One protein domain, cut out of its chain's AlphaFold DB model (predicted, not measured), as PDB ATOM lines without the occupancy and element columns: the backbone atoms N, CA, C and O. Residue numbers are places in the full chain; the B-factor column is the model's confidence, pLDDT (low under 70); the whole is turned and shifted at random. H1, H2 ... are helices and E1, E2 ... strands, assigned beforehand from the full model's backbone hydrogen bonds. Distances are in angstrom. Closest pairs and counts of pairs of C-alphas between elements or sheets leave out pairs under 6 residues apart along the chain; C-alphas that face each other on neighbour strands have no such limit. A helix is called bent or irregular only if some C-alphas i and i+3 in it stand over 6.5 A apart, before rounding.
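Overview. This is residues 35 to 253 of the 253 residues of an uncharacterized protein of Serendipita vermifera MAFF 305830 (UniProt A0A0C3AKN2). One long sheet of eight strands, curled like part of a barrel but open, has helices H1, H2 and H5 over its outer, convex face. H3 and H4 are on that same side, H3 packed on H2 and H4 only just touching H5, while past E7 the short helices H6 and H7 are joined by a long link whose residues 206 to 211 stick out, before E8 returns to the sheet beside E7 and H8 follows at that end. The printed part has 219 residues, under half of them in named elements, mixed in class; along the chain these run E1 E2 H1 E3 H2 E4 H3 E5 H4 E6 H5 E7 H6 H7 E8 H8. The sheet is mixed, in the order E1 E2 E3 E4 E5 E6 E7 E8, with E1 to E7 parallel and E8 antiparallel to E7. The whole is compact, with a radius of gyration of the C-alphas of 18.2 A, yet elongated, spanning 62 by 38 by 34 A.

Along the chain. The strands are E1, residues 39 to 44, from C-alpha 39 at (137.173, 87.069, 93.609); E2, 64 to 69; E3, 90 to 95; E4, 118 to 123; E5, 143 to 146; E6, 166 to 169; E7, 195 to 201, 19.6 A; and E8, 232 to 238, 20.1 A. The helices are H1, residues 73 to 80; H2, 102 to 115, 21.0 A; H3, 134 to 137; H4, 151 to 155; H5, 176 to 189, 19.9 A; H6, 202 to 205; H7, 219 to 222; and H8, 244 to 251, ending at C-alpha 251 at (134.514, 80.341, 130.329). H2 is irregular: C-alphas 111 and 114 are 7.5 A apart.

Arrangement. The sheet is twisted, with edge strands E1 and E8. N 40 and O 64 of E1 and E2 are within hydrogen-bond range at 3.0 A, N 93 and O 120 of E3 and E4 at 2.8 A, and N 196 and O 237 of E7 and E8 at 2.9 A. E6, H5, E7 form a strand-helix-strand unit, two parallel neighbour strands with a helix between, whose crossover is right-handed. H5 is on the sheet at a height of 9.5 A, over E6 and E7. H1 and H2 touch, closest at the C-alphas of Leu 77 and Phe 108, 6.2 A. H2 and H3 touch at the C-alphas of Thr 110 and Val 137, 5.3 A. H4 and H5 only just touch, with 3 pairs of C-alphas within 8 A, the closest those of Tyr 154 and Leu 186, 6.4 A. H6 and H8 only graze the sheet; H7 is not on it. Every O i to N i+4 pair is within hydrogen-bond range in H5 and H8, against 8 of 10 in H2, 1 of 4 in H1 and 0 of 1 in H4, where O i to N i+3 pairs within range are 5 of 5 and 2 of 2; H3, H6 and H7 are too short.

Size, cuts and confidence. The C-alphas of Glu 52 and Leu 253, the two farthest apart, are 64.0 A apart. The printed part has no cut. The links E1 to E2 and H6 to H7 are long, and residues 206 to 211 and 215 to 220 stand free. The mean pLDDT of the printed part is 74.5, with residues 200 to 253 among those under 70.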
ATOM      1  N   THR A  35     139.849  83.457  83.393       70.19
ATOM      2  CA  THR A  35     139.413  82.071  83.690       70.19
ATOM      3  C   THR A  35     139.810  81.563  85.083       70.19
ATOM      4  O   THR A  35     139.299  80.542  85.540       70.19
ATOM      5  N   ARG A  36     140.727  82.263  85.767       78.56
ATOM      6  CA  ARG A  36     141.185  81.954  87.126       78.56
ATOM      7  C   ARG A  36     140.671  82.915  88.202       78.56
ATOM      8  O   ARG A  36     141.198  82.921  89.312       78.56
ATOM      9  N   LEU A  37     139.684  83.744  87.884       83.38
ATOM     10  CA  LEU A  37     139.155  84.725  88.821       83.38
ATOM     11  C   LEU A  37     138.380  84.033  89.950       83.38
ATOM     12  O   LEU A  37     137.341  83.424  89.716       83.38
ATOM     13  N   THR A  38     138.886  84.127  91.179       85.56
ATOM     14  CA  THR A  38     138.222  83.582  92.377       85.56
ATOM     15  C   THR A  38     137.465  84.640  93.174       85.56
ATOM     16  O   THR A  38     136.601  84.287  93.973       85.56
ATOM     17  N   PHE A  39     137.780  85.915  92.956       86.38
ATOM     18  CA  PHE A  39     137.173  87.069  93.609       86.38
ATOM     19  C   PHE A  39     136.867  88.131  92.554       86.38
ATOM     20  O   PHE A  39     137.732  88.433  91.732       86.38
ATOM     21  N   LEU A  40     135.662  88.691  92.581       84.50
ATOM     22  CA  LEU A  40     135.219  89.743  91.674       84.50
ATOM     23  C   LEU A  40     134.459  90.797  92.471       84.50
ATOM     24  O   LEU A  40     133.495  90.465  93.150       84.50
ATOM     25  N   ASP A  41     134.881  92.049  92.345       85.75
ATOM     26  CA  ASP A  41     134.204  93.208  92.918       85.75
ATOM     27  C   ASP A  41     133.848  94.178  91.788       85.75
ATOM     28  O   ASP A  41     134.708  94.544  90.978       85.75
ATOM     29  N   LEU A  42     132.566  94.519  91.682       83.38
ATOM     30  CA  LEU A  42     132.012  95.342  90.617       83.38
ATOM     31  C   LEU A  42     131.197  96.488  91.195       83.38
ATOM     32  O   LEU A  42     130.159  96.280  91.814       83.38
ATOM     33  N   HIS A  43     131.622  97.703  90.865       83.06
ATOM     34  CA  HIS A  43     130.872  98.922  91.131       83.06
ATOM     35  C   HIS A  43     130.209  99.393  89.838       83.06
ATOM     36  O   HIS A  43     130.890  99.752  88.873       83.06
ATOM     37  N   LEU A  44     128.881  99.357  89.812       75.81
ATOM     38  CA  LEU A  44     128.061  99.695  88.658       75.81
ATOM     39  C   LEU A  44     127.391 101.046  88.867       75.81
ATOM     40  O   LEU A  44     126.630 101.236  89.813       75.81
ATOM     41  N   PHE A  45     127.669 101.961  87.943       73.12
ATOM     42  CA  PHE A  45     127.124 103.312  87.930       73.12
ATOM     43  C   PHE A  45     126.219 103.509  86.714       73.12
ATOM     44  O   PHE A  45     126.358 102.823  85.692       73.12
ATOM     45  N   LYS A  46     125.342 104.506  86.823       65.38
ATOM     46  CA  LYS A  46     124.446 104.978  85.768       65.38
ATOM     47  C   LYS A  46     125.156 105.142  84.422       65.38
ATOM     48  O   LYS A  46     126.166 105.840  84.321       65.38
ATOM     49  N   GLY A  47     124.587 104.541  83.376       59.31
ATOM     50  CA  GLY A  47     125.166 104.533  82.022       59.31
ATOM     51  C   GLY A  47     125.916 103.245  81.677       59.31
ATOM     52  O   GLY A  47     126.637 103.195  80.677       59.31
ATOM     53  N   SER A  48     125.733 102.203  82.491       56.06
ATOM     54  CA  SER A  48     126.174 100.843  82.188       56.06
ATOM     55  C   SER A  48     125.491 100.321  80.905       56.06
ATOM     56  O   SER A  48     124.375 100.742  80.584       56.06
ATOM     57  N   PRO A  49     126.160  99.462  80.107       52.69
ATOM     58  CA  PRO A  49     125.652  99.031  78.802       52.69
ATOM     59  C   PRO A  49     124.262  98.399  78.917       52.69
ATOM     60  O   PRO A  49     124.011  97.624  79.828       52.69
ATOM     61  N   THR A  50     123.372  98.709  77.974       52.31
ATOM     62  CA  THR A  50     121.961  98.300  77.987       52.31
ATOM     63  C   THR A  50     121.760  96.776  78.053       52.31
ATOM     64  O   THR A  50     122.567  95.988  77.553       52.31
ATOM     65  N   ARG A  51     120.610  96.366  78.615       53.62
ATOM     66  CA  ARG A  51     120.097  94.984  78.806       53.62
ATOM     67  C   ARG A  51     120.262  94.025  77.612       53.62
ATOM     68  O   ARG A  51     120.195  92.808  77.787       53.62
ATOM     69  N   GLU A  52     120.447  94.554  76.406       51.06
ATOM     70  CA  GLU A  52     120.457  93.819  75.137       51.06
ATOM     71  C   GLU A  52     121.839  93.280  74.720       51.06
ATOM     72  O   GLU A  52     121.920  92.487  73.782       51.06
ATOM     73  N   HIS A  53     122.927  93.647  75.414       51.66
ATOM     74  CA  HIS A  53     124.296  93.322  74.974       51.66
ATOM     75  C   HIS A  53     125.135  92.494  75.958       51.66
ATOM     76  O   HIS A  53     126.323  92.270  75.715       51.66
ATOM     77  N   SER A  54     124.549  91.990  77.046       58.69
ATOM     78  CA  SER A  54     125.274  91.157  78.006       58.69
ATOM     79  C   SER A  54     125.234  89.672  77.644       58.69
ATOM     80  O   SER A  54     124.229  88.980  77.821       58.69
ATOM     81  N   ALA A  55     126.360  89.166  77.133       65.56
ATOM     82  CA  ALA A  55     126.583  87.731  77.015       65.56
ATOM     83  C   ALA A  55     126.658  87.089  78.421       65.56
ATOM     84  O   ALA A  55     127.219  87.699  79.336       65.56
ATOM     85  N   PRO A  56     126.107  85.876  78.619       76.44
ATOM     86  CA  PRO A  56     126.293  85.112  79.849       76.44
ATOM     87  C   PRO A  56     127.779  84.864  80.121       76.44
ATOM     88  O   PRO A  56     128.476  84.340  79.254       76.44
ATOM     89  N   LEU A  57     128.248  85.195  81.324       79.56
ATOM     90  CA  LEU A  57     129.621  84.911  81.740       79.56
ATOM     91  C   LEU A  57     129.733  83.546  82.412       79.56
ATOM     92  O   LEU A  57     128.851  83.130  83.164       79.56
ATOM     93  N   GLN A  58     130.854  82.874  82.160       84.69
ATOM     94  CA  GLN A  58     131.201  81.582  82.749       84.69
ATOM     95  C   GLN A  58     132.333  81.777  83.760       84.69
ATOM     96  O   GLN A  58     133.514  81.766  83.412       84.69
ATOM     97  N   LEU A  59     131.979  81.944  85.031       86.19
ATOM     98  CA  LEU A  59     132.915  82.224  86.119       86.19
ATOM     99  C   LEU A  59     133.069  80.976  87.000       86.19
ATOM    100  O   LEU A  59     132.762  80.959  88.192       86.19
ATOM    101  N   SER A  60     133.546  79.897  86.370       87.88
ATOM    102  CA  SER A  60     133.535  78.524  86.906       87.88
ATOM    103  C   SER A  60     134.254  78.326  88.245       87.88
ATOM    104  O   SER A  60     133.907  77.401  88.981       87.88
ATOM    105  N   ILE A  61     135.233  79.176  88.573       87.81
ATOM    106  CA  ILE A  61     135.993  79.093  89.828       87.81
ATOM    107  C   ILE A  61     135.781  80.285  90.770       87.81
ATOM    108  O   ILE A  61     136.473  80.385  91.788       87.81
ATOM    109  N   LEU A  62     134.839  81.179  90.450       88.31
ATOM    110  CA  LEU A  62     134.547  82.349  91.268       88.31
ATOM    111  C   LEU A  62     133.934  81.924  92.601       88.31
ATOM    112  O   LEU A  62     132.894  81.270  92.638       88.31
ATOM    113  N   LYS A  63     134.588  82.310  93.697       88.62
ATOM    114  CA  LYS A  63     134.174  82.003  95.071       88.62
ATOM    115  C   LYS A  63     133.506  83.187  95.748       88.62
ATOM    116  O   LYS A  63     132.638  82.975  96.594       88.62
ATOM    117  N   THR A  64     133.903  84.403  95.380       89.88
ATOM    118  CA  THR A  64     133.432  85.638  96.004       89.88
ATOM    119  C   THR A  64     133.020  86.659  94.956       89.88
ATOM    120  O   THR A  64     133.788  86.936  94.035       89.88
ATOM    121  N   LEU A  65     131.816  87.205  95.113       89.12
ATOM    122  CA  LEU A  65     131.259  88.246  94.256       89.12
ATOM    123  C   LEU A  65     130.762  89.414  95.105       89.12
ATOM    124  O   LEU A  65     129.847  89.232  95.903       89.12
ATOM    125  N   HIS A  66     131.300  90.605  94.889       90.38
ATOM    126  CA  HIS A  66     130.775  91.848  95.441       90.38
ATOM    127  C   HIS A  66     130.193  92.701  94.319       90.38
ATOM    128  O   HIS A  66     130.794  92.848  93.255       90.38
ATOM    129  N   LEU A  67     128.991  93.211  94.556       87.12
ATOM    130  CA  LEU A  67     128.261  94.068  93.639       87.12
ATOM    131  C   LEU A  67     127.839  95.329  94.381       87.12
ATOM    132  O   LEU A  67     127.090  95.246  95.352       87.12
ATOM    133  N   THR A  68     128.253  96.486  93.885       87.19
ATOM    134  CA  THR A  68     127.715  97.783  94.293       87.19
ATOM    135  C   THR A  68     126.882  98.342  93.149       87.19
ATOM    136  O   THR A  68     127.393  98.534  92.047       87.19
ATOM    137  N   LEU A  69     125.594  98.573  93.398       84.25
ATOM    138  CA  LEU A  69     124.641  99.127  92.441       84.25
ATOM    139  C   LEU A  69     124.301 100.565  92.834       84.25
ATOM    140  O   LEU A  69     123.792 100.813  93.930       84.25
ATOM    141  N   VAL A  70     124.543 101.498  91.917       80.81
ATOM    142  CA  VAL A  70     124.252 102.924  92.097       80.81
ATOM    143  C   VAL A  70     123.167 103.350  91.110       80.81
ATOM    144  O   VAL A  70     123.318 103.095  89.921       80.81
ATOM    145  N   GLU A  71     122.110 104.005  91.610       69.25
ATOM    146  CA  GLU A  71     120.987 104.637  90.877       69.25
ATOM    147  C   GLU A  71     120.369 103.843  89.701       69.25
ATOM    148  O   GLU A  71     120.941 103.771  88.619       69.25
ATOM    149  N   ASP A  72     119.122 103.370  89.844       66.56
ATOM    150  CA  ASP A  72     118.288 102.783  88.766       66.56
ATOM    151  C   ASP A  72     118.870 101.548  88.034       66.56
ATOM    152  O   ASP A  72     118.237 100.997  87.132       66.56
ATOM    153  N   GLU A  73     120.019 101.020  88.462       69.00
ATOM    154  CA  GLU A  73     120.678  99.840  87.877       69.00
ATOM    155  C   GLU A  73     120.160  98.497  88.443       69.00
ATOM    156  O   GLU A  73     120.769  97.447  88.251       69.00
ATOM    157  N   VAL A  74     119.005  98.472  89.120       69.69
ATOM    158  CA  VAL A  74     118.414  97.241  89.696       69.69
ATOM    159  C   VAL A  74     118.166  96.158  88.635       69.69
ATOM    160  O   VAL A  74     118.241  94.961  88.928       69.69
ATOM    161  N   TRP A  75     117.916  96.555  87.384       72.44
ATOM    162  CA  TRP A  75     117.776  95.633  86.254       72.44
ATOM    163  C   TRP A  75     119.040  94.778  86.027       72.44
ATOM    164  O   TRP A  75     118.943  93.686  85.467       72.44
ATOM    165  N   MET A  76     120.211  95.204  86.518       73.50
ATOM    166  CA  MET A  76     121.445  94.417  86.458       73.50
ATOM    167  C   MET A  76     121.375  93.125  87.270       73.50
ATOM    168  O   MET A  76     122.050  92.161  86.908       73.50
ATOM    169  N   LEU A  77     120.509  93.033  88.286       80.69
ATOM    170  CA  LEU A  77     120.261  91.764  88.981       80.69
ATOM    171  C   LEU A  77     119.813  90.666  88.004       80.69
ATOM    172  O   LEU A  77     120.240  89.521  88.138       80.69
ATOM    173  N   GLU A  78     119.029  91.011  86.980       80.25
ATOM    174  CA  GLU A  78     118.625  90.072  85.927       80.25
ATOM    175  C   GLU A  78     119.799  89.663  85.024       80.25
ATOM    176  O   GLU A  78     119.846  88.536  84.531       80.25
ATOM    177  N   THR A  79     120.762  90.562  84.802       78.69
ATOM    178  CA  THR A  79     121.987  90.255  84.051       78.69
ATOM    179  C   THR A  79     122.843  89.249  84.817       78.69
ATOM    180  O   THR A  79     123.275  88.250  84.242       78.69
ATOM    181  N   PHE A  80     123.039  89.460  86.120       81.69
ATOM    182  CA  PHE A  80     123.828  88.560  86.966       81.69
ATOM    183  C   PHE A  80     123.191  87.177  87.128       81.69
ATOM    184  O   PHE A  80     123.905  86.184  87.258       81.69
ATOM    185  N   GLN A  81     121.862  87.077  87.031       84.06
ATOM    186  CA  GLN A  81     121.157  85.790  86.984       84.06
ATOM    187  C   GLN A  81     121.533  84.934  85.764       84.06
ATOM    188  O   GLN A  81     121.284  83.732  85.751       84.06
ATOM    189  N   ARG A  82     122.130  85.522  84.721       83.31
ATOM    190  CA  ARG A  82     122.597  84.777  83.542       83.31
ATOM    191  C   ARG A  82     124.012  84.232  83.711       83.31
ATOM    192  O   ARG A  82     124.446  83.449  82.873       83.31
ATOM    193  N   TRP A  83     124.750  84.662  84.730       87.00
ATOM    194  CA  TRP A  83     126.133  84.236  84.932       87.00
ATOM    195  C   TRP A  83     126.176  82.865  85.588       87.00
ATOM    196  O   TRP A  83     125.479  82.630  86.574       87.00
ATOM    197  N   ASP A  84     127.016  81.970  85.080       88.50
ATOM    198  CA  ASP A  84     127.259  80.687  85.732       88.50
ATOM    199  C   ASP A  84     128.415  80.819  86.728       88.50
ATOM    200  O   ASP A  84     129.549  81.140  86.362       88.50
ATOM    201  N   MET A  85     128.105  80.598  88.004       91.75
ATOM    202  CA  MET A  85     129.022  80.755  89.138       91.75
ATOM    203  C   MET A  85     128.905  79.537  90.068       91.75
ATOM    204  O   MET A  85     128.446  79.642  91.209       91.75
ATOM    205  N   PRO A  86     129.281  78.336  89.599       92.31
ATOM    206  CA  PRO A  86     128.920  77.079  90.244       92.31
ATOM    207  C   PRO A  86     129.603  76.851  91.596       92.31
ATOM    208  O   PRO A  86     129.176  75.956  92.326       92.31
ATOM    209  N   VAL A  87     130.650  77.602  91.942       92.62
ATOM    210  CA  VAL A  87     131.378  77.475  93.218       92.62
ATOM    211  C   VAL A  87     131.302  78.731  94.088       92.62
ATOM    212  O   VAL A  87     132.056  78.842  95.055       92.62
ATOM    213  N   LEU A  88     130.387  79.653  93.770       94.75
ATOM    214  CA  LEU A  88     130.177  80.865  94.554       94.75
ATOM    215  C   LEU A  88     129.758  80.501  95.981       94.75
ATOM    216  O   LEU A  88     128.771  79.794  96.190       94.75
ATOM    217  N   ALA A  89     130.529  80.986  96.951       94.00
ATOM    218  CA  ALA A  89     130.327  80.730  98.374       94.00
ATOM    219  C   ALA A  89     130.053  82.021  99.150       94.00
ATOM    220  O   ALA A  89     129.335  81.991 100.149       94.00
ATOM    221  N   HIS A  90     130.596  83.149  98.689       94.25
ATOM    222  CA  HIS A  90     130.429  84.453  99.317       94.25
ATOM    223  C   HIS A  90     129.856  85.437  98.303       94.25
ATOM    224  O   HIS A  90     130.382  85.566  97.196       94.25
ATOM    225  N   ALA A  91     128.797  86.140  98.677       93.94
ATOM    226  CA  ALA A  91     128.255  87.209  97.859       93.94
ATOM    227  C   ALA A  91     127.935  88.431  98.711       93.94
ATOM    228  O   ALA A  91     127.498  88.306  99.853       93.94
ATOM    229  N   GLY A  92     128.133  89.607  98.141       92.44
ATOM    230  CA  GLY A  92     127.746  90.861  98.750       92.44
ATOM    231  C   GLY A  92     127.060  91.753  97.726       92.44
ATOM    232  O   GLY A  92     127.499  91.840  96.579       92.44
ATOM    233  N   LEU A  93     125.958  92.366  98.135       91.19
ATOM    234  CA  LEU A  93     125.148  93.262  97.331       91.19
ATOM    235  C   LEU A  93     124.925  94.553  98.120       91.19
ATOM    236  O   LEU A  93     124.237  94.552  99.137       91.19
ATOM    237  N   TRP A  94     125.501  95.643  97.631       88.50
ATOM    238  CA  TRP A  94     125.337  96.992  98.158       88.50
ATOM    239  C   TRP A  94     124.521  97.802  97.169       88.50
ATOM    240  O   TRP A  94     124.841  97.834  95.981       88.50
ATOM    241  N   ILE A  95     123.457  98.433  97.642       86.50
ATOM    242  CA  ILE A  95     122.566  99.232  96.809       86.50
ATOM    243  C   ILE A  95     122.467 100.610  97.447       86.50
ATOM    244  O   ILE A  95     121.916 100.761  98.536       86.50
ATOM    245  N   GLU A  96     123.046 101.602  96.775       82.12
ATOM    246  CA  GLU A  96     123.136 102.969  97.299       82.12
ATOM    247  C   GLU A  96     121.821 103.739  97.124       82.12
ATOM    248  O   GLU A  96     121.471 104.568  97.958       82.12
ATOM    249  N   PHE A  97     121.073 103.465  96.050       74.56
ATOM    250  CA  PHE A  97     119.825 104.166  95.749       74.56
ATOM    251  C   PHE A  97     118.797 103.239  95.097       74.56
ATOM    252  O   PHE A  97     119.072 102.608  94.075       74.56
ATOM    253  N   GLY A  98     117.584 103.235  95.659       71.75
ATOM    254  CA  GLY A  98     116.440 102.469  95.168       71.75
ATOM    255  C   GLY A  98     116.341 101.072  95.780       71.75
ATOM    256  O   GLY A  98     117.325 100.347  95.881       71.75
ATOM    257  N   VAL A  99     115.126 100.674  96.165       72.56
ATOM    258  CA  VAL A  99     114.854  99.325  96.675       72.56
ATOM    259  C   VAL A  99     114.451  98.428  95.511       72.56
ATOM    260  O   VAL A  99     113.472  98.724  94.816       72.56
ATOM    261  N   PRO A 100     115.165  97.316  95.268       74.38
ATOM    262  CA  PRO A 100     114.729  96.356  94.277       74.38
ATOM    263  C   PRO A 100     113.346  95.801  94.602       74.38
ATOM    264  O   PRO A 100     113.045  95.460  95.745       74.38
ATOM    265  N   GLY A 101     112.521  95.612  93.573       76.56
ATOM    266  CA  GLY A 101     111.251  94.916  93.744       76.56
ATOM    267  C   GLY A 101     111.462  93.506  94.331       76.56
ATOM    268  O   GLY A 101     112.414  92.823  93.932       76.56
ATOM    269  N   PRO A 102     110.556  93.005  95.198       79.06
ATOM    270  CA  PRO A 102     110.698  91.695  95.845       79.06
ATOM    271  C   PRO A 102     110.930  90.536  94.867       79.06
ATOM    272  O   PRO A 102     111.670  89.595  95.149       79.06
ATOM    273  N   SER A 103     110.332  90.620  93.673       82.06
ATOM    274  CA  SER A 103     110.496  89.612  92.618       82.06
ATOM    275  C   SER A 103     111.931  89.540  92.083       82.06
ATOM    276  O   SER A 103     112.441  88.440  91.865       82.06
ATOM    277  N   SER A 104     112.602  90.682  91.909       83.12
ATOM    278  CA  SER A 104     113.972  90.743  91.382       83.12
ATOM    279  C   SER A 104     114.985  90.188  92.382       83.12
ATOM    280  O   SER A 104     115.859  89.408  91.996       83.12
ATOM    281  N   LEU A 105     114.831  90.517  93.670       84.88
ATOM    282  CA  LEU A 105     115.665  89.956  94.740       84.88
ATOM    283  C   LEU A 105     115.454  88.454  94.891       84.88
ATOM    284  O   LEU A 105     116.424  87.704  94.937       84.88
ATOM    285  N   ASN A 106     114.203  87.989  94.889       87.62
ATOM    286  CA  ASN A 106     113.919  86.561  94.993       87.62
ATOM    287  C   ASN A 106     114.521  85.765  93.818       87.62
ATOM    288  O   ASN A 106     115.096  84.691  94.020       87.62
ATOM    289  N   ALA A 107     114.441  86.293  92.593       88.75
ATOM    290  CA  ALA A 107     115.069  85.674  91.427       88.75
ATOM    291  C   ALA A 107     116.603  85.633  91.555       88.75
ATOM    292  O   ALA A 107     117.216  84.595  91.298       88.75
ATOM    293  N   PHE A 108     117.216  86.717  92.038       89.75
ATOM    294  CA  PHE A 108     118.652  86.773  92.307       89.75
ATOM    295  C   PHE A 108     119.071  85.745  93.368       89.75
ATOM    296  O   PHE A 108     119.966  84.936  93.119       89.75
ATOM    297  N   PHE A 109     118.375  85.681  94.506       92.00
ATOM    298  CA  PHE A 109     118.658  84.710  95.567       92.00
ATOM    299  C   PHE A 109     118.461  83.269  95.111       92.00
ATOM    300  O   PHE A 109     119.261  82.403  95.453       92.00
ATOM    301  N   THR A 110     117.433  82.998  94.308       92.44
ATOM    302  CA  THR A 110     117.190  81.655  93.763       92.44
ATOM    303  C   THR A 110     118.347  81.184  92.881       92.44
ATOM    304  O   THR A 110     118.669  79.992  92.871       92.44
ATOM    305  N   HIS A 111     118.977  82.116  92.161       92.00
ATOM    306  CA  HIS A 111     120.114  81.837  91.295       92.00
ATOM    307  C   HIS A 111     121.386  81.525  92.089       92.00
ATOM    308  O   HIS A 111     121.985  80.467  91.899       92.00
ATOM    309  N   ILE A 112     121.776  82.405  93.015       92.25
ATOM    310  CA  ILE A 112     123.076  82.293  93.698       92.25
ATOM    311  C   ILE A 112     123.026  81.498  95.011       92.25
ATOM    312  O   ILE A 112     124.022  80.911  95.423       92.25
ATOM    313  N   GLY A 113     121.868  81.434  95.671       92.81
ATOM    314  CA  GLY A 113     121.750  81.107  97.095       92.81
ATOM    315  C   GLY A 113     122.079  79.668  97.490       92.81
ATOM    316  O   GLY A 113     122.557  79.433  98.597       92.81
ATOM    317  N   LYS A 114     121.905  78.686  96.594       94.56
ATOM    318  CA  LYS A 114     121.992  77.246  96.932       94.56
ATOM    319  C   LYS A 114     123.315  76.814  97.574       94.56
ATOM    320  O   LYS A 114     123.358  75.784  98.252       94.56
ATOM    321  N   LYS A 115     124.404  77.531  97.288       94.19
ATOM    322  CA  LYS A 115     125.756  77.220  97.771       94.19
ATOM    323  C   LYS A 115     126.370  78.335  98.615       94.19
ATOM    324  O   LYS A 115     127.478  78.138  99.103       94.19
ATOM    325  N   LEU A 116     125.667  79.455  98.796       96.44
ATOM    326  CA  LEU A 116     126.183  80.559  99.591       96.44
ATOM    327  C   LEU A 116     126.310  80.154 101.055       96.44
ATOM    328  O   LEU A 116     125.384  79.605 101.647       96.44
ATOM    329  N   ILE A 117     127.477  80.467 101.603       95.25
ATOM    330  CA  ILE A 117     127.843  80.340 103.012       95.25
ATOM    331  C   ILE A 117     127.754  81.720 103.671       95.25
ATOM    332  O   ILE A 117     127.232  81.848 104.778       95.25
ATOM    333  N   ARG A 118     128.209  82.763 102.960       94.31
ATOM    334  CA  ARG A 118     128.173  84.163 103.397       94.31
ATOM    335  C   ARG A 118     127.381  84.999 102.405       94.31
ATOM    336  O   ARG A 118     127.668  84.969 101.205       94.31
ATOM    337  N   PHE A 119     126.440  85.781 102.914       95.19
ATOM    338  CA  PHE A 119     125.729  86.773 102.123       95.19
ATOM    339  C   PHE A 119     125.678  88.110 102.855       95.19
ATOM    340  O   PHE A 119     125.351  88.138 104.036       95.19
ATOM    341  N   CYS A 120     125.989  89.203 102.163       92.31
ATOM    342  CA  CYS A 120     125.802  90.562 102.663       92.31
ATOM    343  C   CYS A 120     124.816  91.312 101.758       92.31
ATOM    344  O   CYS A 120     125.006  91.334 100.545       92.31
ATOM    345  N   LEU A 121     123.788  91.936 102.327       91.38
ATOM    346  CA  LEU A 121     122.822  92.770 101.614       91.38
ATOM    347  C   LEU A 121     122.674  94.113 102.317       91.38
ATOM    348  O   LEU A 121     122.025  94.203 103.350       91.38
ATOM    349  N   CYS A 122     123.245  95.163 101.746       88.06
ATOM    350  CA  CYS A 122     123.195  96.495 102.334       88.06
ATOM    351  C   CYS A 122     122.366  97.409 101.437       88.06
ATOM    352  O   CYS A 122     122.707  97.605 100.268       88.06
ATOM    353  N   LEU A 123     121.285  97.957 101.987       86.44
ATOM    354  CA  LEU A 123     120.493  99.012 101.358       86.44
ATOM    355  C   LEU A 123     120.791 100.311 102.097       86.44
ATOM    356  O   LEU A 123     120.612 100.382 103.314       86.44
ATOM    357  N   PHE A 124     121.279 101.317 101.379       79.88
ATOM    358  CA  PHE A 124     121.629 102.590 101.994       79.88
ATOM    359  C   PHE A 124     120.364 103.371 102.374       79.88
ATOM    360  O   PHE A 124     119.538 103.695 101.520       79.88
ATOM    361  N   GLY A 125     120.223 103.671 103.667       76.06
ATOM    362  CA  GLY A 125     119.110 104.456 104.207       76.06
ATOM    363  C   GLY A 125     117.743 103.763 104.212       76.06
ATOM    364  O   GLY A 125     116.744 104.448 104.438       76.06
ATOM    365  N   ASP A 126     117.679 102.448 103.977       81.31
ATOM    366  CA  ASP A 126     116.420 101.700 103.886       81.31
ATOM    367  C   ASP A 126     116.477 100.325 104.574       81.31
ATOM    368  O   ASP A 126     117.550  99.777 104.845       81.31
ATOM    369  N   TRP A 127     115.295  99.760 104.825       83.88
ATOM    370  CA  TRP A 127     115.098  98.465 105.460       83.88
ATOM    371  C   TRP A 127     115.082  97.333 104.431       83.88
ATOM    372  O   TRP A 127     114.501  97.408 103.349       83.88
ATOM    373  N   VAL A 128     115.719  96.227 104.795       85.12
ATOM    374  CA  VAL A 128     115.754  94.991 104.026       85.12
ATOM    375  C   VAL A 128     114.569  94.118 104.420       85.12
ATOM    376  O   VAL A 128     114.477  93.640 105.553       85.12
ATOM    377  N   THR A 129     113.707  93.830 103.445       85.25
ATOM    378  CA  THR A 129     112.674  92.793 103.551       85.25
ATOM    379  C   THR A 129     113.147  91.530 102.847       85.25
ATOM    380  O   THR A 129     113.336  91.507 101.626       85.25
ATOM    381  N   LEU A 130     113.340  90.455 103.611       87.88
ATOM    382  CA  LEU A 130     113.678  89.144 103.059       87.88
ATOM    383  C   LEU A 130     112.410  88.446 102.533       87.88
ATOM    384  O   LEU A 130     111.351  88.565 103.146       87.88
ATOM    385  N   PRO A 131     112.480  87.698 101.418       88.12
ATOM    386  CA  PRO A 131     111.322  86.982 100.896       88.12
ATOM    387  C   PRO A 131     110.964  85.761 101.761       88.12
ATOM    388  O   PRO A 131     111.846  85.115 102.320       88.12
ATOM    389  N   ASP A 132     109.690  85.359 101.784       88.56
ATOM    390  CA  ASP A 132     109.176  84.246 102.615       88.56
ATOM    391  C   ASP A 132     109.917  82.907 102.436       88.56
ATOM    392  O   ASP A 132     109.948  82.047 103.314       88.56
ATOM    393  N   ASN A 133     110.514  82.694 101.266       90.81
ATOM    394  CA  ASN A 133     111.280  81.501 100.926       90.81
ATOM    395  C   ASN A 133     112.797  81.667 101.135       90.81
ATOM    396  O   ASN A 133     113.542  80.813 100.651       90.81
ATOM    397  N   PHE A 134     113.269  82.715 101.822       92.56
ATOM    398  CA  PHE A 134     114.693  83.056 101.958       92.56
ATOM    399  C   PHE A 134     115.560  81.866 102.399       92.56
ATOM    400  O   PHE A 134     116.484  81.466 101.691       92.56
ATOM    401  N   TRP A 135     115.202  81.205 103.501       94.00
ATOM    402  CA  TRP A 135     115.950  80.047 104.014       94.00
ATOM    403  C   TRP A 135     115.899  78.829 103.086       94.00
ATOM    404  O   TRP A 135     116.815  78.013 103.054       94.00
ATOM    405  N   LYS A 136     114.845  78.713 102.272       94.38
ATOM    406  CA  LYS A 136     114.738  77.657 101.258       94.38
ATOM    407  C   LYS A 136     115.665  77.921 100.069       94.38
ATOM    408  O   LYS A 136     116.160  76.966  99.470       94.38
ATOM    409  N   VAL A 137     115.877  79.188  99.701       95.50
ATOM    410  CA  VAL A 137     116.784  79.561  98.600       95.50
ATOM    411  C   VAL A 137     118.245  79.640  99.042       95.50
ATOM    412  O   VAL A 137     119.120  79.413  98.208       95.50
ATOM    413  N   MET A 138     118.515  79.853 100.334       96.19
ATOM    414  CA  MET A 138     119.866  79.895 100.914       96.19
ATOM    415  C   MET A 138     120.120  78.811 101.983       96.19
ATOM    416  O   MET A 138     120.540  79.129 103.092       96.19
ATOM    417  N   PRO A 139     119.945  77.514 101.667       96.69
ATOM    418  CA  PRO A 139     119.934  76.431 102.659       96.69
ATOM    419  C   PRO A 139     121.278  76.169 103.364       96.69
ATOM    420  O   PRO A 139     121.348  75.335 104.264       96.69
ATOM    421  N   LYS A 140     122.367  76.798 102.907       96.81
ATOM    422  CA  LYS A 140     123.725  76.638 103.451       96.81
ATOM    423  C   LYS A 140     124.258  77.905 104.113       96.81
ATOM    424  O   LYS A 140     125.426  77.937 104.482       96.81
ATOM    425  N   LEU A 141     123.425  78.937 104.231       97.19
ATOM    426  CA  LEU A 141     123.867  80.224 104.736       97.19
ATOM    427  C   LEU A 141     124.234  80.108 106.214       97.19
ATOM    428  O   LEU A 141     123.392  79.749 107.035       97.19
ATOM    429  N   GLU A 142     125.475  80.444 106.540       95.25
ATOM    430  CA  GLU A 142     125.998  80.493 107.908       95.25
ATOM    431  C   GLU A 142     126.043  81.931 108.437       95.25
ATOM    432  O   GLU A 142     125.881  82.157 109.640       95.25
ATOM    433  N   TYR A 143     126.229  82.897 107.531       93.44
ATOM    434  CA  TYR A 143     126.409  84.313 107.837       93.44
ATOM    435  C   TYR A 143     125.539  85.205 106.947       93.44
ATOM    436  O   TYR A 143     125.604  85.110 105.717       93.44
ATOM    437  N   LEU A 144     124.808  86.127 107.576       93.19
ATOM    438  CA  LEU A 144     124.029  87.179 106.928       93.19
ATOM    439  C   LEU A 144     124.496  88.545 107.433       93.19
ATOM    440  O   LEU A 144     124.297  88.873 108.598       93.19
ATOM    441  N   GLY A 145     125.082  89.346 106.551       91.44
ATOM    442  CA  GLY A 145     125.294  90.773 106.764       91.44
ATOM    443  C   GLY A 145     124.146  91.584 106.174       91.44
ATOM    444  O   GLY A 145     123.710  91.298 105.062       91.44
ATOM    445  N   THR A 146     123.646  92.584 106.888       89.81
ATOM    446  CA  THR A 146     122.539  93.432 106.431       89.81
ATOM    447  C   THR A 146     122.582  94.809 107.077       89.81
ATOM    448  O   THR A 146     123.028  94.903 108.209       89.81
ATOM    449  N   SER A 147     122.106  95.864 106.408       82.25
ATOM    450  CA  SER A 147     122.006  97.203 107.018       82.25
ATOM    451  C   SER A 147     120.985  97.226 108.155       82.25
ATOM    452  O   SER A 147     121.359  97.311 109.322       82.25
ATOM    453  N   ALA A 148     119.704  97.030 107.843       79.81
ATOM    454  CA  ALA A 148     118.645  96.937 108.843       79.81
ATOM    455  C   ALA A 148     117.492  96.058 108.321       79.81
ATOM    456  O   ALA A 148     117.137  96.164 107.153       79.81
ATOM    457  N   LEU A 149     116.916  95.165 109.138       85.06
ATOM    458  CA  LEU A 149     115.835  94.251 108.711       85.06
ATOM    459  C   LEU A 149     114.439  94.786 109.077       85.06
ATOM    460  O   LEU A 149     114.216  95.255 110.197       85.06
ATOM    461  N   GLU A 150     113.489  94.682 108.145       84.31
ATOM    462  CA  GLU A 150     112.088  95.086 108.339       84.31
ATOM    463  C   GLU A 150     111.379  94.210 109.391       84.31
ATOM    464  O   GLU A 150     111.693  93.023 109.521       84.31
ATOM    465  N   TYR A 151     110.388  94.763 110.106       72.94
ATOM    466  CA  TYR A 151     109.625  94.062 111.158       72.94
ATOM    467  C   TYR A 151     108.993  92.741 110.694       72.94
ATOM    468  O   TYR A 151     108.983  91.760 111.440       72.94
ATOM    469  N   ASP A 152     108.502  92.685 109.458       75.25
ATOM    470  CA  ASP A 152     107.852  91.487 108.913       75.25
ATOM    471  C   ASP A 152     108.814  90.280 108.852       75.25
ATOM    472  O   ASP A 152     108.395  89.121 108.959       75.25
ATOM    473  N   THR A 153     110.126  90.549 108.817       76.00
ATOM    474  CA  THR A 153     111.201  89.545 108.812       76.00
ATOM    475  C   THR A 153     111.275  88.745 110.118       76.00
ATOM    476  O   THR A 153     111.838  87.653 110.143       76.00
ATOM    477  N   TYR A 154     110.675  89.219 111.213       69.50
ATOM    478  CA  TYR A 154     110.689  88.507 112.500       69.50
ATOM    479  C   TYR A 154     109.992  87.153 112.444       69.50
ATOM    480  O   TYR A 154     110.370  86.222 113.153       69.50
ATOM    481  N   THR A 155     108.986  87.024 111.582       75.38
ATOM    482  CA  THR A 155     108.269  85.758 111.390       75.38
ATOM    483  C   THR A 155     109.066  84.748 110.564       75.38
ATOM    484  O   THR A 155     108.748  83.557 110.554       75.38
ATOM    485  N   LEU A 156     110.137  85.203 109.913       85.44
ATOM    486  CA  LEU A 156     110.975  84.426 109.018       85.44
ATOM    487  C   LEU A 156     112.111  83.735 109.782       85.44
ATOM    488  O   LEU A 156     113.286  83.950 109.489       85.44
ATOM    489  N   SER A 157     111.788  82.907 110.775       86.62
ATOM    490  CA  SER A 157     112.816  82.157 111.505       86.62
ATOM    491  C   SER A 157     113.486  81.098 110.617       86.62
ATOM    492  O   SER A 157     112.784  80.376 109.896       86.62
ATOM    493  N   PRO A 158     114.824  80.950 110.685       90.69
ATOM    494  CA  PRO A 158     115.507  79.812 110.087       90.69
ATOM    495  C   PRO A 158     114.907  78.488 110.592       90.69
ATOM    496  O   PRO A 158     114.555  78.383 111.772       90.69
ATOM    497  N   PRO A 159     114.806  77.450 109.739       91.88
ATOM    498  CA  PRO A 159     114.528  76.094 110.200       91.88
ATOM    499  C   PRO A 159     115.514  75.662 111.295       91.88
ATOM    500  O   PRO A 159     116.676  76.058 111.278       91.88
ATOM    501  N   ARG A 160     115.077  74.815 112.234       87.94
ATOM    502  CA  ARG A 160     115.891  74.410 113.401       87.94
ATOM    503  C   ARG A 160     117.233  73.767 113.054       87.94
ATOM    504  O   ARG A 160     118.172  73.862 113.831       87.94
ATOM    505  N   ASP A 161     117.302  73.073 111.929       91.00
ATOM    506  CA  ASP A 161     118.487  72.390 111.412       91.00
ATOM    507  C   ASP A 161     119.278  73.238 110.403       91.00
ATOM    508  O   ASP A 161     120.265  72.769 109.834       91.00
ATOM    509  N   HIS A 162     118.869  74.490 110.180       94.62
ATOM    510  CA  HIS A 162     119.559  75.399 109.280       94.62
ATOM    511  C   HIS A 162     120.924  75.808 109.864       94.62
ATOM    512  O   HIS A 162     121.003  76.167 111.040       94.62
ATOM    513  N   PRO A 163     122.007  75.848 109.064       94.38
ATOM    514  CA  PRO A 163     123.354  76.169 109.550       94.38
ATOM    515  C   PRO A 163     123.568  77.658 109.871       94.38
ATOM    516  O   PRO A 163     124.701  78.084 110.071       94.38
ATOM    517  N   PHE A 164     122.509  78.467 109.910       94.50
ATOM    518  CA  PHE A 164     122.625  79.914 110.066       94.50
ATOM    519  C   PHE A 164     122.967  80.268 111.505       94.50
ATOM    520  O   PHE A 164     122.200  79.925 112.398       94.50
ATOM    521  N   GLN A 165     124.085  80.966 111.723       90.00
ATOM    522  CA  GLN A 165     124.601  81.231 113.069       90.00
ATOM    523  C   GLN A 165     124.982  82.686 113.322       90.00
ATOM    524  O   GLN A 165     125.130  83.062 114.487       90.00
ATOM    525  N   ARG A 166     125.193  83.495 112.275       89.69
ATOM    526  CA  ARG A 166     125.790  84.829 112.413       89.69
ATOM    527  C   ARG A 166     124.993  85.886 111.666       89.69
ATOM    528  O   ARG A 166     124.816  85.787 110.453       89.69
ATOM    529  N   LEU A 167     124.579  86.913 112.395       89.88
ATOM    530  CA  LEU A 167     123.975  88.124 111.856       89.88
ATOM    531  C   LEU A 167     124.968  89.273 112.022       89.88
ATOM    532  O   LEU A 167     125.566  89.432 113.082       89.88
ATOM    533  N   ALA A 168     125.150  90.073 110.984       87.81
ATOM    534  CA  ALA A 168     125.973  91.265 111.038       87.81
ATOM    535  C   ALA A 168     125.178  92.483 110.576       87.81
ATOM    536  O   ALA A 168     124.525  92.426 109.536       87.81
ATOM    537  N   LEU A 169     125.240  93.561 111.348       86.50
ATOM    538  CA  LEU A 169     124.600  94.834 111.057       86.50
ATOM    539  C   LEU A 169     125.617  95.778 110.407       86.50
ATOM    540  O   LEU A 169     126.601  96.179 111.031       86.50
ATOM    541  N   TRP A 170     125.366  96.095 109.142       77.00
ATOM    542  CA  TRP A 170     126.206  96.895 108.253       77.00
ATOM    543  C   TRP A 170     125.455  98.168 107.857       77.00
ATOM    544  O   TRP A 170     124.973  98.303 106.736       77.00
ATOM    545  N   ASP A 171     125.305  99.071 108.811       66.75
ATOM    546  CA  ASP A 171     124.688 100.386 108.640       66.75
ATOM    547  C   ASP A 171     125.664 101.465 109.134       66.75
ATOM    548  O   ASP A 171     126.349 101.306 110.145       66.75
ATOM    549  N   ASP A 172     125.779 102.546 108.376       59.03
ATOM    550  CA  ASP A 172     126.593 103.724 108.683       59.03
ATOM    551  C   ASP A 172     125.719 104.959 108.982       59.03
ATOM    552  O   ASP A 172     126.227 106.075 109.142       59.03
ATOM    553  N   GLY A 173     124.399 104.759 109.074       62.00
ATOM    554  CA  GLY A 173     123.394 105.807 109.145       62.00
ATOM    555  C   GLY A 173     122.678 105.974 110.488       62.00
ATOM    556  O   GLY A 173     123.012 105.416 111.531       62.00
ATOM    557  N   VAL A 174     121.630 106.802 110.439       61.97
ATOM    558  CA  VAL A 174     120.802 107.237 111.583       61.97
ATOM    559  C   VAL A 174     119.981 106.086 112.192       61.97
ATOM    560  O   VAL A 174     119.437 106.230 113.285       61.97
ATOM    561  N   GLN A 175     119.876 104.948 111.501       71.19
ATOM    562  CA  GLN A 175     118.997 103.836 111.875       71.19
ATOM    563  C   GLN A 175     119.692 102.777 112.742       71.19
ATOM    564  O   GLN A 175     119.021 101.875 113.241       71.19
ATOM    565  N   MET A 176     120.996 102.915 112.997       77.06
ATOM    566  CA  MET A 176     121.788 101.904 113.699       77.06
ATOM    567  C   MET A 176     121.257 101.524 115.088       77.06
ATOM    568  O   MET A 176     121.228 100.346 115.442       77.06
ATOM    569  N   ASP A 177     120.786 102.490 115.878       76.94
ATOM    570  CA  ASP A 177     120.218 102.200 117.203       76.94
ATOM    571  C   ASP A 177     118.927 101.379 117.109       76.94
ATOM    572  O   ASP A 177     118.696 100.470 117.912       76.94
ATOM    573  N   GLU A 178     118.105 101.650 116.095       81.44
ATOM    574  CA  GLU A 178     116.912 100.855 115.832       81.44
ATOM    575  C   GLU A 178     117.300  99.462 115.321       81.44
ATOM    576  O   GLU A 178     116.812  98.467 115.856       81.44
ATOM    577  N   ALA A 179     118.231  99.366 114.366       81.94
ATOM    578  CA  ALA A 179     118.730  98.101 113.829       81.94
ATOM    579  C   ALA A 179     119.279  97.178 114.932       81.94
ATOM    580  O   ALA A 179     118.935  95.994 114.972       81.94
ATOM    581  N   ARG A 180     120.049  97.724 115.885       80.75
ATOM    582  CA  ARG A 180     120.529  97.007 117.082       80.75
ATOM    583  C   ARG A 180     119.380  96.494 117.942       80.75
ATOM    584  O   ARG A 180     119.358  95.318 118.305       80.75
ATOM    585  N   GLY A 181     118.403  97.354 118.242       79.81
ATOM    586  CA  GLY A 181     117.214  96.970 119.005       79.81
ATOM    587  C   GLY A 181     116.452  95.818 118.345       79.81
ATOM    588  O   GLY A 181     116.080  94.850 119.013       79.81
ATOM    589  N   ARG A 182     116.290  95.872 117.018       82.81
ATOM    590  CA  ARG A 182     115.648  94.812 116.227       82.81
ATOM    591  C   ARG A 182     116.466  93.519 116.212       82.81
ATOM    592  O   ARG A 182     115.898  92.439 116.368       82.81
ATOM    593  N   ALA A 183     117.791  93.600 116.092       83.00
ATOM    594  CA  ALA A 183     118.659  92.424 116.150       83.00
ATOM    595  C   ALA A 183     118.591  91.708 117.508       83.00
ATOM    596  O   ALA A 183     118.571  90.478 117.547       83.00
ATOM    597  N   GLY A 184     118.452  92.453 118.609       77.56
ATOM    598  CA  GLY A 184     118.194  91.872 119.930       77.56
ATOM    599  C   GLY A 184     116.888  91.069 119.987       77.56
ATOM    600  O   GLY A 184     116.855  89.978 120.556       77.56
ATOM    601  N   VAL A 185     115.818  91.554 119.344       82.75
ATOM    602  CA  VAL A 185     114.553  90.804 119.216       82.75
ATOM    603  C   VAL A 185     114.749  89.540 118.372       82.75
ATOM    604  O   VAL A 185     114.302  88.463 118.771       82.75
ATOM    605  N   LEU A 186     115.468  89.644 117.250       83.62
ATOM    606  CA  LEU A 186     115.789  88.506 116.384       83.62
ATOM    607  C   LEU A 186     116.590  87.423 117.114       83.62
ATOM    608  O   LEU A 186     116.272  86.248 116.953       83.62
ATOM    609  N   ALA A 187     117.555  87.781 117.967       80.50
ATOM    610  CA  ALA A 187     118.284  86.817 118.800       80.50
ATOM    611  C   ALA A 187     117.369  85.994 119.715       80.50
ATOM    612  O   ALA A 187     117.647  84.824 119.971       80.50
ATOM    613  N   GLY A 188     116.262  86.578 120.179       79.12
ATOM    614  CA  GLY A 188     115.259  85.860 120.964       79.12
ATOM    615  C   GLY A 188     114.378  84.915 120.139       79.12
ATOM    616  O   GLY A 188     113.846  83.951 120.686       79.12
ATOM    617  N   MET A 189     114.208  85.177 118.838       83.81
ATOM    618  CA  MET A 189     113.282  84.441 117.964       83.81
ATOM    619  C   MET A 189     113.969  83.402 117.073       83.81
ATOM    620  O   MET A 189     113.381  82.372 116.737       83.81
ATOM    621  N   TRP A 190     115.197  83.677 116.646       87.88
ATOM    622  CA  TRP A 190     115.967  82.823 115.755       87.88
ATOM    623  C   TRP A 190     116.850  81.900 116.589       87.88
ATOM    624  O   TRP A 190     117.991  82.226 116.896       87.88
ATOM    625  N   GLU A 191     116.320  80.722 116.937       83.88
ATOM    626  CA  GLU A 191     116.996  79.733 117.799       83.88
ATOM    627  C   GLU A 191     118.404  79.340 117.298       83.88
ATOM    628  O   GLU A 191     119.246  78.932 118.099       83.88
ATOM    629  N   THR A 192     118.666  79.461 115.991       84.62
ATOM    630  CA  THR A 192     119.958  79.127 115.376       84.62
ATOM    631  C   THR A 192     120.994  80.253 115.479       84.62
ATOM    632  O   THR A 192     122.175  80.001 115.257       84.62
ATOM    633  N   LEU A 193     120.600  81.489 115.811       85.44
ATOM    634  CA  LEU A 193     121.498  82.643 115.863       85.44
ATOM    635  C   LEU A 193     122.382  82.589 117.123       85.44
ATOM    636  O   LEU A 193     121.890  82.593 118.252       85.44
ATOM    637  N   TYR A 194     123.702  82.557 116.932       82.12
ATOM    638  CA  TYR A 194     124.688  82.498 118.020       82.12
ATOM    639  C   TYR A 194     125.450  83.800 118.210       82.12
ATOM    640  O   TYR A 194     125.852  84.109 119.333       82.12
ATOM    641  N   THR A 195     125.678  84.533 117.124       80.19
ATOM    642  CA  THR A 195     126.511  85.733 117.132       80.19
ATOM    643  C   THR A 195     125.822  86.849 116.375       80.19
ATOM    644  O   THR A 195     125.388  86.658 115.237       80.19
ATOM    645  N   ILE A 196     125.778  88.017 117.001       82.00
ATOM    646  CA  ILE A 196     125.463  89.279 116.348       82.00
ATOM    647  C   ILE A 196     126.752  90.091 116.295       82.00
ATOM    648  O   ILE A 196     127.525  90.122 117.250       82.00
ATOM    649  N   SER A 197     127.005  90.717 115.157       81.44
ATOM    650  CA  SER A 197     128.061  91.715 115.027       81.44
ATOM    651  C   SER A 197     127.481  93.010 114.492       81.44
ATOM    652  O   SER A 197     126.521  92.978 113.728       81.44
ATOM    653  N   ASP A 198     128.028  94.145 114.900       77.31
ATOM    654  CA  ASP A 198     127.609  95.446 114.396       77.31
ATOM    655  C   ASP A 198     128.802  96.366 114.134       77.31
ATOM    656  O   ASP A 198     129.789  96.386 114.884       77.31
ATOM    657  N   ALA A 199     128.706  97.126 113.041       71.25
ATOM    658  CA  ALA A 199     129.609  98.234 112.771       71.25
ATOM    659  C   ALA A 199     129.351  99.371 113.773       71.25
ATOM    660  O   ALA A 199     128.209  99.677 114.122       71.25
ATOM    661  N   HIS A 200     130.414 100.000 114.266       63.72
ATOM    662  CA  HIS A 200     130.302 101.114 115.207       63.72
ATOM    663  C   HIS A 200     131.459 102.105 115.046       63.72
ATOM    664  O   HIS A 200     132.555 101.729 114.621       63.72
ATOM    665  N   ASP A 201     131.218 103.381 115.358       62.66
ATOM    666  CA  ASP A 201     132.280 104.394 115.367       62.66
ATOM    667  C   ASP A 201     133.199 104.104 116.568       62.66
ATOM    668  O   ASP A 201     132.725 103.783 117.664       62.66
ATOM    669  N   TRP A 202     134.519 104.230 116.406       58.00
ATOM    670  CA  TRP A 202     135.451 104.140 117.542       58.00
ATOM    671  C   TRP A 202     135.095 105.133 118.664       58.00
ATOM    672  O   TRP A 202     135.334 104.852 119.842       58.00
ATOM    673  N   ALA A 203     134.478 106.271 118.328       56.84
ATOM    674  CA  ALA A 203     133.961 107.232 119.297       56.84
ATOM    675  C   ALA A 203     132.845 106.649 120.189       56.84
ATOM    676  O   ALA A 203     132.773 106.992 121.373       56.84
ATOM    677  N   ASP A 204     132.022 105.738 119.662       51.06
ATOM    678  CA  ASP A 204     130.996 105.021 120.429       51.06
ATOM    679  C   ASP A 204     131.622 103.929 121.307       51.06
ATOM    680  O   ASP A 204     131.170 103.680 122.429       51.06
ATOM    681  N   MET A 205     132.725 103.336 120.843       46.06
ATOM    682  CA  MET A 205     133.487 102.325 121.574       46.06
ATOM    683  C   MET A 205     134.097 102.882 122.872       46.06
ATOM    684  O   MET A 205     134.037 102.241 123.923       46.06
ATOM    685  N   ALA A 206     134.612 104.117 122.843       40.88
ATOM    686  CA  ALA A 206     135.201 104.786 124.008       40.88
ATOM    687  C   ALA A 206     134.200 105.028 125.157       40.88
ATOM    688  O   ALA A 206     134.607 105.245 126.298       40.88
ATOM    689  N   ARG A 207     132.886 104.964 124.893       43.59
ATOM    690  CA  ARG A 207     131.852 105.010 125.937       43.59
ATOM    691  C   ARG A 207     131.655 103.677 126.665       43.59
ATOM    692  O   ARG A 207     131.101 103.692 127.761       43.59
ATOM    693  N   GLN A 208     132.089 102.561 126.079       42.25
ATOM    694  CA  GLN A 208     131.924 101.213 126.639       42.25
ATOM    695  C   GLN A 208     133.245 100.566 127.081       42.25
ATOM    696  O   GLN A 208     133.233  99.697 127.948       42.25
ATOM    697  N   ILE A 209     134.388 101.014 126.558       39.31
ATOM    698  CA  ILE A 209     135.709 100.502 126.942       39.31
ATOM    699  C   ILE A 209     136.287 101.348 128.069       39.31
ATOM    700  O   ILE A 209     137.133 102.216 127.872       39.31
ATOM    701  N   GLY A 210     135.853 101.047 129.286       36.56
ATOM    702  CA  GLY A 210     136.787 101.109 130.400       36.56
ATOM    703  C   GLY A 210     137.771  99.940 130.272       36.56
ATOM    704  O   GLY A 210     137.389  98.797 130.493       36.56
ATOM    705  N   ASP A 211     139.020 100.236 129.905       37.75
ATOM    706  CA  ASP A 211     140.235  99.451 130.193       37.75
ATOM    707  C   ASP A 211     140.426  98.024 129.625       37.75
ATOM    708  O   ASP A 211     141.069  97.199 130.282       37.75
ATOM    709  N   HIS A 212     140.008  97.695 128.396       40.59
ATOM    710  CA  HIS A 212     140.349  96.386 127.797       40.59
ATOM    711  C   HIS A 212     141.050  96.488 126.431       40.59
ATOM    712  O   HIS A 212     140.494  96.965 125.447       40.59
ATOM    713  N   VAL A 213     142.303  96.017 126.390       38.12
ATOM    714  CA  VAL A 213     143.150  95.904 125.190       38.12
ATOM    715  C   VAL A 213     142.727  94.659 124.407       38.12
ATOM    716  O   VAL A 213     142.879  93.541 124.899       38.12
ATOM    717  N   PHE A 214     142.196  94.838 123.196       40.94
ATOM    718  CA  PHE A 214     141.893  93.722 122.296       40.94
ATOM    719  C   PHE A 214     143.179  93.080 121.766       40.94
ATOM    720  O   PHE A 214     144.141  93.769 121.427       40.94
ATOM    721  N   ASN A 215     143.183  91.750 121.677       38.41
ATOM    722  CA  ASN A 215     144.263  90.998 121.051       38.41
ATOM    723  C   ASN A 215     144.011  90.922 119.537       38.41
ATOM    724  O   ASN A 215     143.126  90.193 119.097       38.41
ATOM    725  N   LEU A 216     144.765  91.712 118.770       39.94
ATOM    726  CA  LEU A 216     144.644  91.850 117.313       39.94
ATOM    727  C   LEU A 216     145.210  90.651 116.529       39.94
ATOM    728  O   LEU A 216     145.071  90.614 115.312       39.94
ATOM    729  N   ASP A 217     145.810  89.669 117.208       36.53
ATOM    730  CA  ASP A 217     146.432  88.497 116.579       36.53
ATOM    731  C   ASP A 217     145.462  87.303 116.396       36.53
ATOM    732  O   ASP A 217     145.902  86.182 116.125       36.53
ATOM    733  N   ASP A 218     144.142  87.486 116.569       43.62
ATOM    734  CA  ASP A 218     143.164  86.422 116.284       43.62
ATOM    735  C   ASP A 218     142.912  86.327 114.764       43.62
ATOM    736  O   ASP A 218     142.414  87.283 114.166       43.62
ATOM    737  N   PRO A 219     143.185  85.182 114.111       38.03
ATOM    738  CA  PRO A 219     142.975  85.012 112.672       38.03
ATOM    739  C   PRO A 219     141.510  85.178 112.230       38.03
ATOM    740  O   PRO A 219     141.253  85.391 111.049       38.03
ATOM    741  N   LYS A 220     140.536  85.129 113.153       41.84
ATOM    742  CA  LYS A 220     139.128  85.464 112.863       41.84
ATOM    743  C   LYS A 220     138.890  86.964 112.663       41.84
ATOM    744  O   LYS A 220     137.881  87.336 112.077       41.84
ATOM    745  N   PHE A 221     139.800  87.807 113.151       38.59
ATOM    746  CA  PHE A 221     139.739  89.265 113.051       38.59
ATOM    747  C   PHE A 221     140.231  89.766 111.681       38.59
ATOM    748  O   PHE A 221     139.762  90.791 111.190       38.59
ATOM    749  N   GLU A 222     141.139  89.029 111.026       38.91
ATOM    750  CA  GLU A 222     141.674  89.403 109.710       38.91
ATOM    751  C   GLU A 222     140.635  89.260 108.579       38.91
ATOM    752  O   GLU A 222     140.615  90.098 107.675       38.91
ATOM    753  N   GLU A 223     139.730  88.271 108.634       42.91
ATOM    754  CA  GLU A 223     138.749  88.011 107.559       42.91
ATOM    755  C   GLU A 223     137.648  89.081 107.429       42.91
ATOM    756  O   GLU A 223     137.122  89.275 106.331       42.91
ATOM    757  N   ASP A 224     137.328  89.810 108.501       39.34
ATOM    758  CA  ASP A 224     136.350  90.910 108.485       39.34
ATOM    759  C   ASP A 224     137.008  92.301 108.328       39.34
ATOM    760  O   ASP A 224     136.318  93.299 108.131       39.34
ATOM    761  N   SER A 225     138.345  92.386 108.331       39.00
ATOM    762  CA  SER A 225     139.094  93.657 108.315       39.00
ATOM    763  C   SER A 225     139.224  94.335 106.942       39.00
ATOM    764  O   SER A 225     139.593  95.508 106.864       39.00
ATOM    765  N   VAL A 226     138.905  93.638 105.844       38.16
ATOM    766  CA  VAL A 226     139.226  94.091 104.471       38.16
ATOM    767  C   VAL A 226     138.431  95.341 104.035       38.16
ATOM    768  O   VAL A 226     138.799  95.981 103.052       38.16
ATOM    769  N   TYR A 227     137.406  95.761 104.790       39.72
ATOM    770  CA  TYR A 227     136.613  96.971 104.505       39.72
ATOM    771  C   TYR A 227     136.704  98.097 105.553       39.72
ATOM    772  O   TYR A 227     136.056  99.131 105.384       39.72
ATOM    773  N   HIS A 228     137.528  97.977 106.600       44.19
ATOM    774  CA  HIS A 228     137.569  98.995 107.656       44.19
ATOM    775  C   HIS A 228     138.548 100.133 107.347       44.19
ATOM    776  O   HIS A 228     139.756 100.043 107.550       44.19
ATOM    777  N   GLN A 229     137.982 101.241 106.863       42.72
ATOM    778  CA  GLN A 229     138.616 102.557 106.903       42.72
ATOM    779  C   GLN A 229     138.798 103.019 108.359       42.72
ATOM    780  O   GLN A 229     138.047 102.620 109.248       42.72
ATOM    781  N   GLU A 230     139.764 103.914 108.562       47.28
ATOM    782  CA  GLU A 230     140.341 104.471 109.803       47.28
ATOM    783  C   GLU A 230     139.366 104.958 110.913       47.28
ATOM    784  O   GLU A 230     139.821 105.433 111.951       47.28
ATOM    785  N   ARG A 231     138.041 104.856 110.735       42.72
ATOM    786  CA  ARG A 231     137.000 105.434 111.605       42.72
ATOM    787  C   ARG A 231     136.045 104.428 112.272       42.72
ATOM    788  O   ARG A 231     135.412 104.789 113.259       42.72
ATOM    789  N   TRP A 232     135.972 103.179 111.813       46.00
ATOM    790  CA  TRP A 232     134.943 102.227 112.268       46.00
ATOM    791  C   TRP A 232     135.539 100.915 112.788       46.00
ATOM    792  O   TRP A 232     136.505 100.414 112.210       46.00
ATOM    793  N   GLY A 233     134.945 100.346 113.840       51.53
ATOM    794  CA  GLY A 233     135.255  99.022 114.393       51.53
ATOM    795  C   GLY A 233     134.087  98.036 114.251       51.53
ATOM    796  O   GLY A 233     132.961  98.435 113.950       51.53
ATOM    797  N   VAL A 234     134.350  96.742 114.476       52.66
ATOM    798  CA  VAL A 234     133.328  95.676 114.549       52.66
ATOM    799  C   VAL A 234     133.211  95.207 115.990       52.66
ATOM    800  O   VAL A 234     134.217  94.875 116.621       52.66
ATOM    801  N   ARG A 235     131.994  95.206 116.536       62.56
ATOM    802  CA  ARG A 235     131.710  94.655 117.864       62.56
ATOM    803  C   ARG A 235     131.015  93.319 117.673       62.56
ATOM    804  O   ARG A 235     130.172  93.185 116.795       62.56
ATOM    805  N   TYR A 236     131.400  92.337 118.482       62.72
ATOM    806  CA  TYR A 236     130.821  90.998 118.474       62.72
ATOM    807  C   TYR A 236     130.135  90.734 119.808       62.72
ATOM    808  O   TYR A 236     130.767  90.856 120.862       62.72
ATOM    809  N   GLU A 237     128.877  90.315 119.739       66.19
ATOM    810  CA  GLU A 237     128.061  89.911 120.877       66.19
ATOM    811  C   GLU A 237     127.520  88.493 120.655       66.19
ATOM    812  O   GLU A 237     127.138  88.101 119.547       66.19
ATOM    813  N   ASP A 238     127.507  87.688 121.717       66.94
ATOM    814  CA  ASP A 238     126.794  86.417 121.707       66.94
ATOM    815  C   ASP A 238     125.277  86.632 121.838       66.94
ATOM    816  O   ASP A 238     124.794  87.726 122.128       66.94
ATOM    817  N   ARG A 239     124.492  85.565 121.666       59.81
ATOM    818  CA  ARG A 239     123.023  85.619 121.800       59.81
ATOM    819  C   ARG A 239     122.498  86.120 123.159       59.81
ATOM    820  O   ARG A 239     121.310  86.395 123.277       59.81
ATOM    821  N   ASN A 240     123.341  86.167 124.193       60.00
ATOM    822  CA  ASN A 240     122.992  86.672 125.520       60.00
ATOM    823  C   ASN A 240     123.438  88.135 125.709       60.00
ATOM    824  O   ASN A 240     123.378  88.637 126.831       60.00
ATOM    825  N   GLY A 241     123.911  88.798 124.647       58.19
ATOM    826  CA  GLY A 241     124.413  90.171 124.677       58.19
ATOM    827  C   GLY A 241     125.794  90.308 125.318       58.19
ATOM    828  O   GLY A 241     126.174  91.411 125.698       58.19
ATOM    829  N   ARG A 242     126.543  89.208 125.489       63.31
ATOM    830  CA  ARG A 242     127.905  89.264 126.036       63.31
ATOM    831  C   ARG A 242     128.892  89.549 124.921       63.31
ATOM    832  O   ARG A 242     128.908  88.849 123.909       63.31
ATOM    833  N   THR A 243     129.779  90.503 125.145       64.69
ATOM    834  CA  THR A 243     130.952  90.734 124.303       64.69
ATOM    835  C   THR A 243     131.892  89.525 124.328       64.69
ATOM    836  O   THR A 243     131.885  88.713 125.259       64.69
ATOM    837  N   TRP A 244     132.768  89.406 123.325       54.75
ATOM    838  CA  TRP A 244     133.773  88.332 123.286       54.75
ATOM    839  C   TRP A 244     134.638  88.263 124.557       54.75
ATOM    840  O   TRP A 244     134.937  87.178 125.059       54.75
ATOM    841  N   THR A 245     135.001  89.419 125.113       58.19
ATOM    842  CA  THR A 245     135.772  89.517 126.357       58.19
ATOM    843  C   THR A 245     135.004  88.925 127.539       58.19
ATOM    844  O   THR A 245     135.554  88.110 128.280       58.19
ATOM    845  N   GLU A 246     133.723  89.267 127.687       59.12
ATOM    846  CA  GLU A 246     132.856  88.744 128.753       59.12
ATOM    847  C   GLU A 246     132.602  87.241 128.598       59.12
ATOM    848  O   GLU A 246     132.602  86.506 129.586       59.12
ATOM    849  N   TYR A 247     132.444  86.757 127.362       55.94
ATOM    850  CA  TYR A 247     132.333  85.328 127.074       55.94
ATOM    851  C   TYR A 247     133.580  84.563 127.545       55.94
ATOM    852  O   TYR A 247     133.469  83.575 128.271       55.94
ATOM    853  N   ARG A 248     134.778  85.051 127.194       53.97
ATOM    854  CA  ARG A 248     136.058  84.436 127.586       53.97
ATOM    855  C   ARG A 248     136.277  84.452 129.095       53.97
ATOM    856  O   ARG A 248     136.787  83.476 129.633       53.97
ATOM    857  N   GLN A 249     135.877  85.529 129.770       65.50
ATOM    858  CA  GLN A 249     135.931  85.619 131.229       65.50
ATOM    859  C   GLN A 249     134.967  84.627 131.898       65.50
ATOM    860  O   GLN A 249     135.334  83.990 132.885       65.50
ATOM    861  N   ALA A 250     133.772  84.439 131.330       59.53
ATOM    862  CA  ALA A 250     132.788  83.479 131.823       59.53
ATOM    863  C   ALA A 250     133.201  82.010 131.612       59.53
ATOM    864  O   ALA A 250     132.829  81.170 132.421       59.53
ATOM    865  N   GLU A 251     133.964  81.691 130.559       55.09
ATOM    866  CA  GLU A 251     134.514  80.341 130.329       55.09
ATOM    867  C   GLU A 251     135.748  80.016 131.187       55.09
ATOM    868  O   GLU A 251     136.120  78.851 131.318       55.09
ATOM    869  N   SER A 252     136.415  81.029 131.745       54.81
ATOM    870  CA  SER A 252     137.608  80.862 132.590       54.81
ATOM    871  C   SER A 252     137.316  80.627 134.083       54.81
ATOM    872  O   SER A 252     138.248  80.635 134.889       54.81
ATOM    873  N   LEU A 253     136.047  80.408 134.442       43.72
ATOM    874  CA  LEU A 253     135.556  80.038 135.778       43.72
ATOM    875  C   LEU A 253     135.063  78.587 135.789       43.72
ATOM    876  O   LEU A 253     135.308  77.909 136.812       43.72
TER     877      LEU A 253